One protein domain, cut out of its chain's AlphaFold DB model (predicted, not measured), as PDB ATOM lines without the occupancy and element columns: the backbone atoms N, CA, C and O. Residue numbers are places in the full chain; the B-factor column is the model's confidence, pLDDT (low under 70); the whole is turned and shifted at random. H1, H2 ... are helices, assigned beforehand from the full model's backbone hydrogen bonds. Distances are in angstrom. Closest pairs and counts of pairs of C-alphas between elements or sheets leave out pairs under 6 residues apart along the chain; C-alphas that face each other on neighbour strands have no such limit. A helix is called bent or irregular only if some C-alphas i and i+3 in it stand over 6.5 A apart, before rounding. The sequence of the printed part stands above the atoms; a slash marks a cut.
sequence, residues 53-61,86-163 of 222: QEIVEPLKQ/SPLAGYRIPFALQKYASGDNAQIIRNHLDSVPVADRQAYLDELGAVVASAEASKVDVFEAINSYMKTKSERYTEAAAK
ATOM      1  N   GLN A  53      20.252   1.949  16.562       76.00
ATOM      2  CA  GLN A  53      20.137   3.110  17.449       76.00
ATOM      3  C   GLN A  53      18.691   3.603  17.552       76.00
ATOM      4  O   GLN A  53      18.232   3.879  18.655       76.00
ATOM      5  N   GLU A  54      17.960   3.622  16.432       79.06
ATOM      6  CA  GLU A  54      16.565   4.077  16.379       79.06
ATOM      7  C   GLU A  54      15.649   3.295  17.335       79.06
ATOM      8  O   GLU A  54      14.726   3.867  17.904       79.06
ATOM      9  N   ILE A  55      15.925   2.005  17.552       85.06
ATOM     10  CA  ILE A  55      15.117   1.145  18.428       85.06
ATOM     11  C   ILE A  55      15.569   1.207  19.888       85.06
ATOM     12  O   ILE A  55      14.741   1.241  20.795       85.06
ATOM     13  N   VAL A  56      16.879   1.201  20.139       74.81
ATOM     14  CA  VAL A  56      17.418   1.058  21.502       74.81
ATOM     15  C   VAL A  56      17.434   2.389  22.257       74.81
ATOM     16  O   VAL A  56      17.302   2.410  23.479       74.81
ATOM     17  N   GLU A  57      17.589   3.514  21.563       78.50
ATOM     18  CA  GLU A  57      17.687   4.836  22.188       78.50
ATOM     19  C   GLU A  57      16.383   5.314  22.857       78.50
ATOM     20  O   GLU A  57      16.460   5.779  23.998       78.50
ATOM     21  N   PRO A  58      15.186   5.118  22.264       78.94
ATOM     22  CA  PRO A  58      13.917   5.396  22.942       78.94
ATOM     23  C   PRO A  58      13.693   4.530  24.187       78.94
ATOM     24  O   PRO A  58      13.145   5.000  25.180       78.94
ATOM     25  N   LEU A  59      14.160   3.277  24.166       77.38
ATOM     26  CA  LEU A  59      13.976   2.331  25.270       77.38
ATOM     27  C   LEU A  59      14.860   2.644  26.487       77.38
ATOM     28  O   LEU A  59      14.516   2.285  27.610       77.38
ATOM     29  N   LYS A  60      15.962   3.382  26.304       74.56
ATOM     30  CA  LYS A  60      16.804   3.859  27.419       74.56
ATOM     31  C   LYS A  60      16.086   4.844  28.347       74.56
ATOM     32  O   LYS A  60      16.547   5.053  29.465       74.56
ATOM     33  N   GLN A  61      15.005   5.478  27.886       64.12
ATOM     34  CA  GLN A  61      14.287   6.512  28.640       64.12
ATOM     35  C   GLN A  61      13.157   5.956  29.519       64.12
ATOM     36  O   GLN A  61      12.583   6.707  30.308       64.12
ATOM     37  N   SER A  86      14.952 -26.083  12.604       73.69
ATOM     38  CA  SER A  86      14.608 -24.716  13.001       73.69
ATOM     39  C   SER A  86      13.695 -24.065  11.950       73.69
ATOM     40  O   SER A  86      13.997 -24.155  10.757       73.69
ATOM     41  N   PRO A  87      12.633 -23.338  12.353       81.44
ATOM     42  CA  PRO A  87      11.806 -22.540  11.441       81.44
ATOM     43  C   PRO A  87      12.605 -21.555  10.574       81.44
ATOM     44  O   PRO A  87      12.143 -21.146   9.509       81.44
ATOM     45  N   LEU A  88      13.811 -21.186  11.021       85.56
ATOM     46  CA  LEU A  88      14.730 -20.275  10.339       85.56
ATOM     47  C   LEU A  88      15.814 -21.006   9.523       85.56
ATOM     48  O   LEU A  88      16.832 -20.407   9.169       85.56
ATOM     49  N   ALA A  89      15.625 -22.294   9.218       83.69
ATOM     50  CA  ALA A  89      16.533 -23.048   8.358       83.69
ATOM     51  C   ALA A  89      16.705 -22.358   6.990       83.69
ATOM     52  O   ALA A  89      15.738 -21.915   6.370       83.69
ATOM     53  N   GLY A  90      17.953 -22.269   6.524       85.31
ATOM     54  CA  GLY A  90      18.311 -21.599   5.268       85.31
ATOM     55  C   GLY A  90      18.710 -20.126   5.407       85.31
ATOM     56  O   GLY A  90      19.156 -19.542   4.421       85.31
ATOM     57  N   TYR A  91      18.620 -19.540   6.604       89.50
ATOM     58  CA  TYR A  91      19.121 -18.191   6.881       89.50
ATOM     59  C   TYR A  91      20.390 -18.213   7.733       89.50
ATOM     60  O   TYR A  91      20.591 -19.102   8.567       89.50
ATOM     61  N   ARG A  92      21.241 -17.195   7.567       92.12
ATOM     62  CA  ARG A  92      22.383 -16.977   8.458       92.12
ATOM     63  C   ARG A  92      21.899 -16.216   9.691       92.12
ATOM     64  O   ARG A  92      21.547 -15.048   9.585       92.12
ATOM     65  N   ILE A  93      21.905 -16.869  10.852       91.81
ATOM     66  CA  ILE A  93      21.491 -16.250  12.119       91.81
ATOM     67  C   ILE A  93      22.686 -15.528  12.761       91.81
ATOM     68  O   ILE A  93      23.685 -16.191  13.074       91.81
ATOM     69  N   PRO A  94      22.619 -14.199  12.982       92.00
ATOM     70  CA  PRO A  94      23.680 -13.466  13.668       92.00
ATOM     71  C   PRO A  94      23.923 -13.995  15.079       92.00
ATOM     72  O   PRO A  94      22.985 -14.382  15.770       92.00
ATOM     73  N   PHE A  95      25.180 -13.961  15.529       90.38
ATOM     74  CA  PHE A  95      25.600 -14.562  16.802       90.38
ATOM     75  C   PHE A  95      24.775 -14.077  18.004       90.38
ATOM     76  O   PHE A  95      24.253 -14.895  18.755       90.38
ATOM     77  N   ALA A  96      24.575 -12.761  18.129       89.31
ATOM     78  CA  ALA A  96      23.790 -12.169  19.214       89.31
ATOM     79  C   ALA A  96      22.324 -12.650  19.229       89.31
ATOM     80  O   ALA A  96      21.712 -12.762  20.284       89.31
ATOM     81  N   LEU A  97      21.767 -12.993  18.064       91.56
ATOM     82  CA  LEU A  97      20.376 -13.423  17.930       91.56
ATOM     83  C   LEU A  97      20.174 -14.909  18.272       91.56
ATOM     84  O   LEU A  97      19.058 -15.303  18.601       91.56
ATOM     85  N   GLN A  98      21.221 -15.743  18.241       90.94
ATOM     86  CA  GLN A  98      21.102 -17.205  18.390       90.94
ATOM     87  C   GLN A  98      20.433 -17.624  19.707       90.94
ATOM     88  O   GLN A  98      19.589 -18.521  19.718       90.94
ATOM     89  N   LYS A  99      20.757 -16.928  20.803       90.38
ATOM     90  CA  LYS A  99      20.169 -17.161  22.132       90.38
ATOM     91  C   LYS A  99      18.660 -16.890  22.171       90.38
ATOM     92  O   LYS A  99      17.949 -17.515  22.951       90.38
ATOM     93  N   TYR A 100      18.178 -15.969  21.339       90.19
ATOM     94  CA  TYR A 100      16.798 -15.485  21.357       90.19
ATOM     95  C   TYR A 100      15.942 -16.083  20.233       90.19
ATOM     96  O   TYR A 100      14.729 -16.186  20.386       90.19
ATOM     97  N   ALA A 101      16.557 -16.542  19.141       88.94
ATOM     98  CA  ALA A 101      15.897 -17.130  17.974       88.94
ATOM     99  C   ALA A 101      15.851 -18.668  18.021       88.94
ATOM    100  O   ALA A 101      16.221 -19.346  17.061       88.94
ATOM    101  N   SER A 102      15.393 -19.218  19.148       86.12
ATOM    102  CA  SER A 102      15.214 -20.662  19.366       86.12
ATOM    103  C   SER A 102      13.779 -20.982  19.804       86.12
ATOM    104  O   SER A 102      13.099 -20.126  20.368       86.12
ATOM    105  N   GLY A 103      13.309 -22.209  19.551       85.94
ATOM    106  CA  GLY A 103      11.968 -22.664  19.950       85.94
ATOM    107  C   GLY A 103      10.838 -21.812  19.356       85.94
ATOM    108  O   GLY A 103      10.884 -21.449  18.180       85.94
ATOM    109  N   ASP A 104       9.851 -21.457  20.180       87.69
ATOM    110  CA  ASP A 104       8.683 -20.661  19.769       87.69
ATOM    111  C   ASP A 104       9.071 -19.279  19.219       87.69
ATOM    112  O   ASP A 104       8.466 -18.792  18.263       87.69
ATOM    113  N   ASN A 105      10.143 -18.671  19.737       87.38
ATOM    114  CA  ASN A 105      10.628 -17.379  19.249       87.38
ATOM    115  C   ASN A 105      11.133 -17.463  17.805       87.38
ATOM    116  O   ASN A 105      10.937 -16.531  17.025       87.38
ATOM    117  N   ALA A 106      11.742 -18.588  17.417       90.06
ATOM    118  CA  ALA A 106      12.150 -18.807  16.032       90.06
ATOM    119  C   ALA A 106      10.932 -18.835  15.096       90.06
ATOM    120  O   ALA A 106      10.996 -18.295  13.990       90.06
ATOM    121  N   GLN A 107       9.810 -19.406  15.549       92.19
ATOM    122  CA  GLN A 107       8.560 -19.418  14.792       92.19
ATOM    123  C   GLN A 107       7.945 -18.017  14.688       92.19
ATOM    124  O   GLN A 107       7.485 -17.634  13.614       92.19
ATOM    125  N   ILE A 108       7.975 -17.224  15.762       91.50
ATOM    126  CA  ILE A 108       7.490 -15.834  15.746       91.50
ATOM    127  C   ILE A 108       8.300 -14.998  14.745       91.50
ATOM    128  O   ILE A 108       7.722 -14.340  13.879       91.50
ATOM    129  N   ILE A 109       9.633 -15.082  14.796       93.19
ATOM    130  CA  ILE A 109      10.514 -14.400  13.834       93.19
ATOM    131  C   ILE A 109      10.227 -14.891  12.409       93.19
ATOM    132  O   ILE A 109      10.170 -14.086  11.479       93.19
ATOM    133  N   ARG A 110       9.989 -16.196  12.222       93.38
ATOM    134  CA  ARG A 110       9.662 -16.764  10.910       93.38
ATOM    135  C   ARG A 110       8.361 -16.203  10.341       93.38
ATOM    136  O   ARG A 110       8.348 -15.814   9.176       93.38
ATOM    137  N   ASN A 111       7.318 -16.110  11.161       92.12
ATOM    138  CA  ASN A 111       6.029 -15.547  10.762       92.12
ATOM    139  C   ASN A 111       6.170 -14.072  10.347       92.12
ATOM    140  O   ASN A 111       5.553 -13.643   9.374       92.12
ATOM    141  N   HIS A 112       7.016 -13.298  11.033       91.75
ATOM    142  CA  HIS A 112       7.316 -11.922  10.624       91.75
ATOM    143  C   HIS A 112       8.141 -11.854   9.336       91.75
ATOM    144  O   HIS A 112       7.898 -10.991   8.503       91.75
ATOM    145  N   LEU A 113       9.080 -12.775   9.115       92.50
ATOM    146  CA  LEU A 113       9.819 -12.843   7.852       92.50
ATOM    147  C   LEU A 113       8.924 -13.151   6.646       92.50
ATOM    148  O   LEU A 113       9.282 -12.801   5.521       92.50
ATOM    149  N   ASP A 114       7.775 -13.798   6.845       90.94
ATOM    150  CA  ASP A 114       6.854 -14.094   5.747       90.94
ATOM    151  C   ASP A 114       6.181 -12.837   5.180       90.94
ATOM    152  O   ASP A 114       5.883 -12.814   3.984       90.94
ATOM    153  N   SER A 115       6.039 -11.767   5.972       86.88
ATOM    154  CA  SER A 115       5.590 -10.457   5.474       86.88
ATOM    155  C   SER A 115       6.715  -9.620   4.847       86.88
ATOM    156  O   SER A 115       6.446  -8.600   4.215       86.88
ATOM    157  N   VAL A 116       7.970 -10.063   4.970       89.62
ATOM    158  CA  VAL A 116       9.151  -9.386   4.421       89.62
ATOM    159  C   VAL A 116       9.471  -9.929   3.019       89.62
ATOM    160  O   VAL A 116       9.485 -11.156   2.820       89.62
ATOM    161  N   PRO A 117       9.773  -9.058   2.032       89.31
ATOM    162  CA  PRO A 117      10.210  -9.482   0.704       89.31
ATOM    163  C   PRO A 117      11.413 -10.421   0.775       89.31
ATOM    164  O   PRO A 117      12.358 -10.166   1.514       89.31
ATOM    165  N   VAL A 118      11.413 -11.487  -0.032       89.88
ATOM    166  CA  VAL A 118      12.445 -12.544   0.012       89.88
ATOM    167  C   VAL A 118      13.869 -11.981  -0.079       89.88
ATOM    168  O   VAL A 118      14.747 -12.450   0.640       89.88
ATOM    169  N   ALA A 119      14.076 -10.953  -0.908       89.94
ATOM    170  CA  ALA A 119      15.368 -10.290  -1.088       89.94
ATOM    171  C   ALA A 119      15.896  -9.597   0.185       89.94
ATOM    172  O   ALA A 119      17.108  -9.502   0.364       89.94
ATOM    173  N   ASP A 120      15.008  -9.175   1.085       91.56
ATOM    174  CA  ASP A 120      15.354  -8.388   2.274       91.56
ATOM    175  C   ASP A 120      15.446  -9.240   3.549       91.56
ATOM    176  O   ASP A 120      15.905  -8.767   4.587       91.56
ATOM    177  N   ARG A 121      15.017 -10.508   3.503       93.06
ATOM    178  CA  ARG A 121      14.889 -11.369   4.694       93.06
ATOM    179  C   ARG A 121      16.202 -11.591   5.441       93.06
ATOM    180  O   ARG A 121      16.199 -11.644   6.667       93.06
ATOM    181  N   GLN A 122      17.321 -11.702   4.727       94.12
ATOM    182  CA  GLN A 122      18.628 -11.819   5.379       94.12
ATOM    183  C   GLN A 122      19.027 -10.500   6.055       94.12
ATOM    184  O   GLN A 122      19.437 -10.516   7.210       94.12
ATOM    185  N   ALA A 123      18.819  -9.364   5.382       92.88
ATOM    186  CA  ALA A 123      19.091  -8.047   5.953       92.88
ATOM    187  C   ALA A 123      18.233  -7.778   7.201       92.88
ATOM    188  O   ALA A 123      18.736  -7.240   8.180       92.88
ATOM    189  N   TYR A 124      16.971  -8.220   7.205       94.25
ATOM    190  CA  TYR A 124      16.098  -8.174   8.381       94.25
ATOM    191  C   TYR A 124      16.715  -8.904   9.582       94.25
ATOM    192  O   TYR A 124      16.756  -8.373  10.690       94.25
ATOM    193  N   LEU A 125      17.215 -10.125   9.371       94.75
ATOM    194  CA  LEU A 125      17.846 -10.908  10.435       94.75
ATOM    195  C   LEU A 125      19.152 -10.272  10.915       94.75
ATOM    196  O   LEU A 125      19.398 -10.245  12.120       94.75
ATOM    197  N   ASP A 126      19.956  -9.737   9.997       94.56
ATOM    198  CA  ASP A 126      21.208  -9.047  10.313       94.56
ATOM    199  C   ASP A 126      20.960  -7.781  11.155       94.56
ATOM    200  O   ASP A 126      21.616  -7.574  12.179       94.56
ATOM    201  N   GLU A 127      19.970  -6.967  10.774       93.38
ATOM    202  CA  GLU A 127      19.525  -5.786  11.526       93.38
ATOM    203  C   GLU A 127      18.978  -6.166  12.909       93.38
ATOM    204  O   GLU A 127      19.357  -5.552  13.909       93.38
ATOM    205  N   LEU A 128      18.141  -7.206  12.997       94.56
ATOM    206  CA  LEU A 128      17.618  -7.708  14.269       94.56
ATOM    207  C   LEU A 128      18.750  -8.181  15.193       94.56
ATOM    208  O   LEU A 128      18.748  -7.884  16.388       94.56
ATOM    209  N   GLY A 129      19.760  -8.860  14.645       93.44
ATOM    210  CA  GLY A 129      20.964  -9.228  15.388       93.44
ATOM    211  C   GLY A 129      21.727  -8.015  15.928       93.44
ATOM    212  O   GLY A 129      22.204  -8.050  17.064       93.44
ATOM    213  N   ALA A 130      21.805  -6.928  15.156       93.06
ATOM    214  CA  ALA A 130      22.416  -5.678  15.602       93.06
ATOM    215  C   ALA A 130      21.596  -4.980  16.705       93.06
ATOM    216  O   ALA A 130      22.182  -4.445  17.648       93.06
ATOM    217  N   VAL A 131      20.260  -5.017  16.627       93.81
ATOM    218  CA  VAL A 131      19.364  -4.515  17.687       93.81
ATOM    219  C   VAL A 131      19.594  -5.277  18.987       93.81
ATOM    220  O   VAL A 131      19.791  -4.646  20.024       93.81
ATOM    221  N   VAL A 132      19.643  -6.611  18.932       94.38
ATOM    222  CA  VAL A 132      19.906  -7.451  20.112       94.38
ATOM    223  C   VAL A 132      21.268  -7.129  20.723       94.38
ATOM    224  O   VAL A 132      21.347  -6.848  21.918       94.38
ATOM    225  N   ALA A 133      22.325  -7.077  19.909       92.50
ATOM    226  CA  ALA A 133      23.666  -6.739  20.390       92.50
ATOM    227  C   ALA A 133      23.720  -5.344  21.045       92.50
ATOM    228  O   ALA A 133      24.367  -5.156  22.077       92.50
ATOM    229  N   SER A 134      23.024  -4.361  20.465       90.75
ATOM    230  CA  SER A 134      22.942  -2.994  20.996       90.75
ATOM    231  C   SER A 134      22.140  -2.917  22.300       90.75
ATOM    232  O   SER A 134      22.534  -2.197  23.226       90.75
ATOM    233  N   ALA A 135      21.045  -3.677  22.401       92.38
ATOM    234  CA  ALA A 135      20.220  -3.764  23.601       92.38
ATOM    235  C   ALA A 135      20.998  -4.395  24.765       92.38
ATOM    236  O   ALA A 135      21.037  -3.811  25.850       92.38
ATOM    237  N   GLU A 136      21.705  -5.506  24.520       92.19
ATOM    238  CA  GLU A 136      22.576  -6.149  25.514       92.19
ATOM    239  C   GLU A 136      23.681  -5.198  25.994       92.19
ATOM    240  O   GLU A 136      23.861  -5.006  27.199       92.19
ATOM    241  N   ALA A 137      24.383  -4.544  25.061       92.06
ATOM    242  CA  ALA A 137      25.433  -3.579  25.390       92.06
ATOM    243  C   ALA A 137      24.900  -2.382  26.199       92.06
ATOM    244  O   ALA A 137      25.602  -1.840  27.056       92.06
ATOM    245  N   SER A 138      23.652  -1.983  25.945       88.88
ATOM    246  CA  SER A 138      22.980  -0.871  26.619       88.88
ATOM    247  C   SER A 138      22.230  -1.276  27.892       88.88
ATOM    248  O   SER A 138      21.674  -0.395  28.546       88.88
ATOM    249  N   LYS A 139      22.219  -2.567  28.256       91.44
ATOM    250  CA  LYS A 139      21.453  -3.129  29.387       91.44
ATOM    251  C   LYS A 139      19.950  -2.813  29.333       91.44
ATOM    252  O   LYS A 139      19.325  -2.594  30.367       91.44
ATOM    253  N   VAL A 140      19.392  -2.772  28.126       89.00
ATOM    254  CA  VAL A 140      17.951  -2.622  27.869       89.00
ATOM    255  C   VAL A 140      17.326  -4.014  27.735       89.00
ATOM    256  O   VAL A 140      18.020  -4.961  27.360       89.00
ATOM    257  N   ASP A 141      16.032  -4.153  28.036       93.06
ATOM    258  CA  ASP A 141      15.325  -5.418  27.836       93.06
ATOM    259  C   ASP A 141      15.378  -5.852  26.359       93.06
ATOM    260  O   ASP A 141      14.939  -5.150  25.444       93.06
ATOM    261  N   VAL A 142      15.969  -7.024  26.123       91.56
ATOM    262  CA  VAL A 142      16.219  -7.532  24.769       91.56
ATOM    263  C   VAL A 142      14.915  -7.948  24.087       91.56
ATOM    264  O   VAL A 142      14.780  -7.759  22.881       91.56
ATOM    265  N   PHE A 143      13.942  -8.484  24.830       91.38
ATOM    266  CA  PHE A 143      12.662  -8.901  24.253       91.38
ATOM    267  C   PHE A 143      11.822  -7.693  23.835       91.38
ATOM    268  O   PHE A 143      11.214  -7.709  22.765       91.38
ATOM    269  N   GLU A 144      11.839  -6.623  24.625       91.56
ATOM    270  CA  GLU A 144      11.224  -5.344  24.284       91.56
ATOM    271  C   GLU A 144      11.877  -4.729  23.039       91.56
ATOM    272  O   GLU A 144      11.168  -4.313  22.120       91.56
ATOM    273  N   ALA A 145      13.210  -4.756  22.943       90.88
ATOM    274  CA  ALA A 145      13.929  -4.284  21.759       90.88
ATOM    275  C   ALA A 145      13.596  -5.101  20.498       90.88
ATOM    276  O   ALA A 145      13.358  -4.522  19.435       90.88
ATOM    277  N   ILE A 146      13.519  -6.433  20.609       93.00
ATOM    278  CA  ILE A 146      13.098  -7.322  19.514       93.00
ATOM    279  C   ILE A 146      11.669  -6.978  19.077       93.00
ATOM    280  O   ILE A 146      11.442  -6.706  17.899       93.00
ATOM    281  N   ASN A 147      10.714  -6.924  20.008       93.19
ATOM    282  CA  ASN A 147       9.315  -6.628  19.694       93.19
ATOM    283  C   ASN A 147       9.153  -5.238  19.061       93.19
ATOM    284  O   ASN A 147       8.421  -5.083  18.080       93.19
ATOM    285  N   SER A 148       9.873  -4.240  19.581       91.44
ATOM    286  CA  SER A 148       9.893  -2.877  19.047       91.44
ATOM    287  C   SER A 148      10.447  -2.831  17.622       91.44
ATOM    288  O   SER A 148       9.819  -2.244  16.735       91.44
ATOM    289  N   TYR A 149      11.557  -3.525  17.353       93.38
ATOM    290  CA  TYR A 149      12.085  -3.658  15.995       93.38
ATOM    291  C   TYR A 149      11.074  -4.327  15.060       93.38
ATOM    292  O   TYR A 149      10.784  -3.800  13.985       93.38
ATOM    293  N   MET A 150      10.505  -5.464  15.469       93.44
ATOM    294  CA  MET A 150       9.586  -6.241  14.634       93.44
ATOM    295  C   MET A 150       8.336  -5.433  14.270       93.44
ATOM    296  O   MET A 150       7.912  -5.450  13.109       93.44
ATOM    297  N   LYS A 151       7.789  -4.680  15.232       92.19
ATOM    298  CA  LYS A 151       6.682  -3.743  15.019       92.19
ATOM    299  C   LYS A 151       7.076  -2.616  14.060       92.19
ATOM    300  O   LYS A 151       6.429  -2.452  13.029       92.19
ATOM    301  N   THR A 152       8.165  -1.907  14.353       90.50
ATOM    302  CA  THR A 152       8.631  -0.755  13.559       90.50
ATOM    303  C   THR A 152       8.904  -1.150  12.109       90.50
ATOM    304  O   THR A 152       8.491  -0.473  11.167       90.50
ATOM    305  N   LYS A 153       9.564  -2.291  11.896       89.69
ATOM    306  CA  LYS A 153       9.871  -2.797  10.555       89.69
ATOM    307  C   LYS A 153       8.598  -3.182   9.793       89.69
ATOM    308  O   LYS A 153       8.484  -2.870   8.609       89.69
ATOM    309  N   SER A 154       7.624  -3.805  10.464       89.25
ATOM    310  CA  SER A 154       6.316  -4.122   9.870       89.25
ATOM    311  C   SER A 154       5.544  -2.863   9.462       89.25
ATOM    312  O   SER A 154       4.954  -2.827   8.381       89.25
ATOM    313  N   GLU A 155       5.560  -1.821  10.297       89.81
ATOM    314  CA  GLU A 155       4.944  -0.526   9.989       89.81
ATOM    315  C   GLU A 155       5.599   0.105   8.754       89.81
ATOM    316  O   GLU A 155       4.896   0.432   7.799       89.81
ATOM    317  N   ARG A 156       6.937   0.139   8.681       88.31
ATOM    318  CA  ARG A 156       7.648   0.668   7.504       88.31
ATOM    319  C   ARG A 156       7.359  -0.098   6.217       88.31
ATOM    320  O   ARG A 156       7.196   0.524   5.171       88.31
ATOM    321  N   TYR A 157       7.263  -1.428   6.265       87.25
ATOM    322  CA  TYR A 157       6.860  -2.207   5.086       87.25
ATOM    323  C   TYR A 157       5.410  -1.931   4.679       87.25
ATOM    324  O   TYR A 157       5.118  -1.842   3.487       87.25
ATOM    325  N   THR A 158       4.518  -1.742   5.651       86.81
ATOM    326  CA  THR A 158       3.113  -1.390   5.392       86.81
ATOM    327  C   THR A 158       3.005  -0.005   4.753       86.81
ATOM    328  O   THR A 158       2.321   0.160   3.743       86.81
ATOM    329  N   GLU A 159       3.733   0.984   5.274       86.50
ATOM    330  CA  GLU A 159       3.806   2.330   4.703       86.50
ATOM    331  C   GLU A 159       4.444   2.334   3.312       86.50
ATOM    332  O   GLU A 159       3.952   3.007   2.405       86.50
ATOM    333  N   ALA A 160       5.516   1.565   3.114       84.56
ATOM    334  CA  ALA A 160       6.155   1.420   1.811       84.56
ATOM    335  C   ALA A 160       5.202   0.795   0.786       84.56
ATOM    336  O   ALA A 160       5.120   1.283  -0.342       84.56
ATOM    337  N   ALA A 161       4.435  -0.225   1.178       84.31
ATOM    338  CA  ALA A 161       3.417  -0.835   0.328       84.31
ATOM    339  C   ALA A 161       2.279   0.146  -0.003       84.31
ATOM    340  O   ALA A 161       1.868   0.235  -1.162       84.31
ATOM    341  N   ALA A 162       1.808   0.925   0.976       85.44
ATOM    342  CA  ALA A 162       0.785   1.948   0.765       85.44
ATOM    343  C   ALA A 162       1.267   3.042  -0.206       85.44
ATOM    344  O   ALA A 162       0.586   3.337  -1.190       85.44
ATOM    345  N   LYS A 163       2.481   3.568  -0.002       83.81
ATOM    346  CA  LYS A 163       3.110   4.541  -0.912       83.81
ATOM    347  C   LYS A 163       3.326   3.961  -2.307       83.81
ATOM    348  O   LYS A 163       3.113   4.654  -3.298       83.81
TER     349      LYS A 163
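AT A GLANCE: This is residues 53 to 61 and 86 to 163 of the 222 residues of an uncharacterized protein of Paraburkholderia dinghuensis (UniProt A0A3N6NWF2). A V-shaped hairpin of two long helices, H5 and H4, makes the body, with the two close at their linked end and spreading toward the other. H3 runs along one side of the hairpin, loosely placed, its centre making a triangle with those of H4 and H5; short H1 packs on the other side, at the linked end, and small H2 packs on H4. The printed part has 87 residues with five named helices, H1 to H5 in chain order, no named strand, and the class all helix. It is compact, with a radius of gyration of the C-alphas of 12.7 A and spans of 33 by 32 by 19 A.

IN THESE COORDINATES: H5, the longest helix, covers residues 142 to 163 and is 31.3 A long, ending with C-alpha 163 at (3.110, 4.541, -0.912). H4, residues 118 to 137, is 29.9 A long and begins with C-alpha 118 at (12.445, -12.544, 0.012). H4 is irregular: C-alphas 119 and 122 are 7.4 A apart. H3 takes residues 104 to 114 over 15.6 A, and H2 residues 95 to 98 over 5.5 A. H1, residues 53 to 59, is 10.0 A long, with C-alpha 53 at (20.137, 3.110, 17.449); it is neither bent nor irregular, but only just, as C-alphas 55 and 58 are 6.3 A apart.

HOW THE PARTS SIT: H4 is the hub, touching H1, H2 and H5. H4 and H5 form a helical hairpin, opposite ways at a shallow tilt of 34 degrees, only just short of steep. They touch through residues 128 to 136 of H4 and 142 to 149 of H5, with Ala 135 and Val 142 the closest C-alphas, 5.6 A apart. H3, H4 and H5 form an up-and-down bundle, each helix running against the one before. H3 is close but not clearly touching to both: the closest C-alphas are those of Leu 113 and Arg 121 in H4, 6.2 A, and those of His 112 and Met 150 in H5, 7.3 A. H1 touches H4, closest at C-alphas 56 and 135, 6.0 A, at a steep tilt of 48 degrees. H1 also touches H5, closest at C-alphas 55 and 149, 6.2 A, at 56 degrees, a steep tilt. H2 touches residues 128 to 133 of H4, closest at C-alphas 97 and 129, 4.9 A. H1 and H3 are apart, as are H2 and H5. The helix packing is mostly crossed, but only just: 1 of 3 touching pairs with a tilt is shallow. Every O i to N i+4 pair is within hydrogen-bond range in H3 and H5, against 14 of 16 in H4 and 1 of 3 in H1, which has 2 of 4 O i to N i+3 pairs within range; H2 is too short for an i+4 pair.

THE WHOLE: The two C-alphas farthest apart, those of Gln 61 and Gly 90, are 36.8 A apart. Residues 62 to 85 are not printed, and C-alphas 61 and 86 are 34.9 A apart across this cut, which lies in the link from H1 to H2. The links H2 to H3, H3 to H4 and H4 to H5 are tight. The mean pLDDT of the printed part is 88.8, and residue 61 alone is under 70.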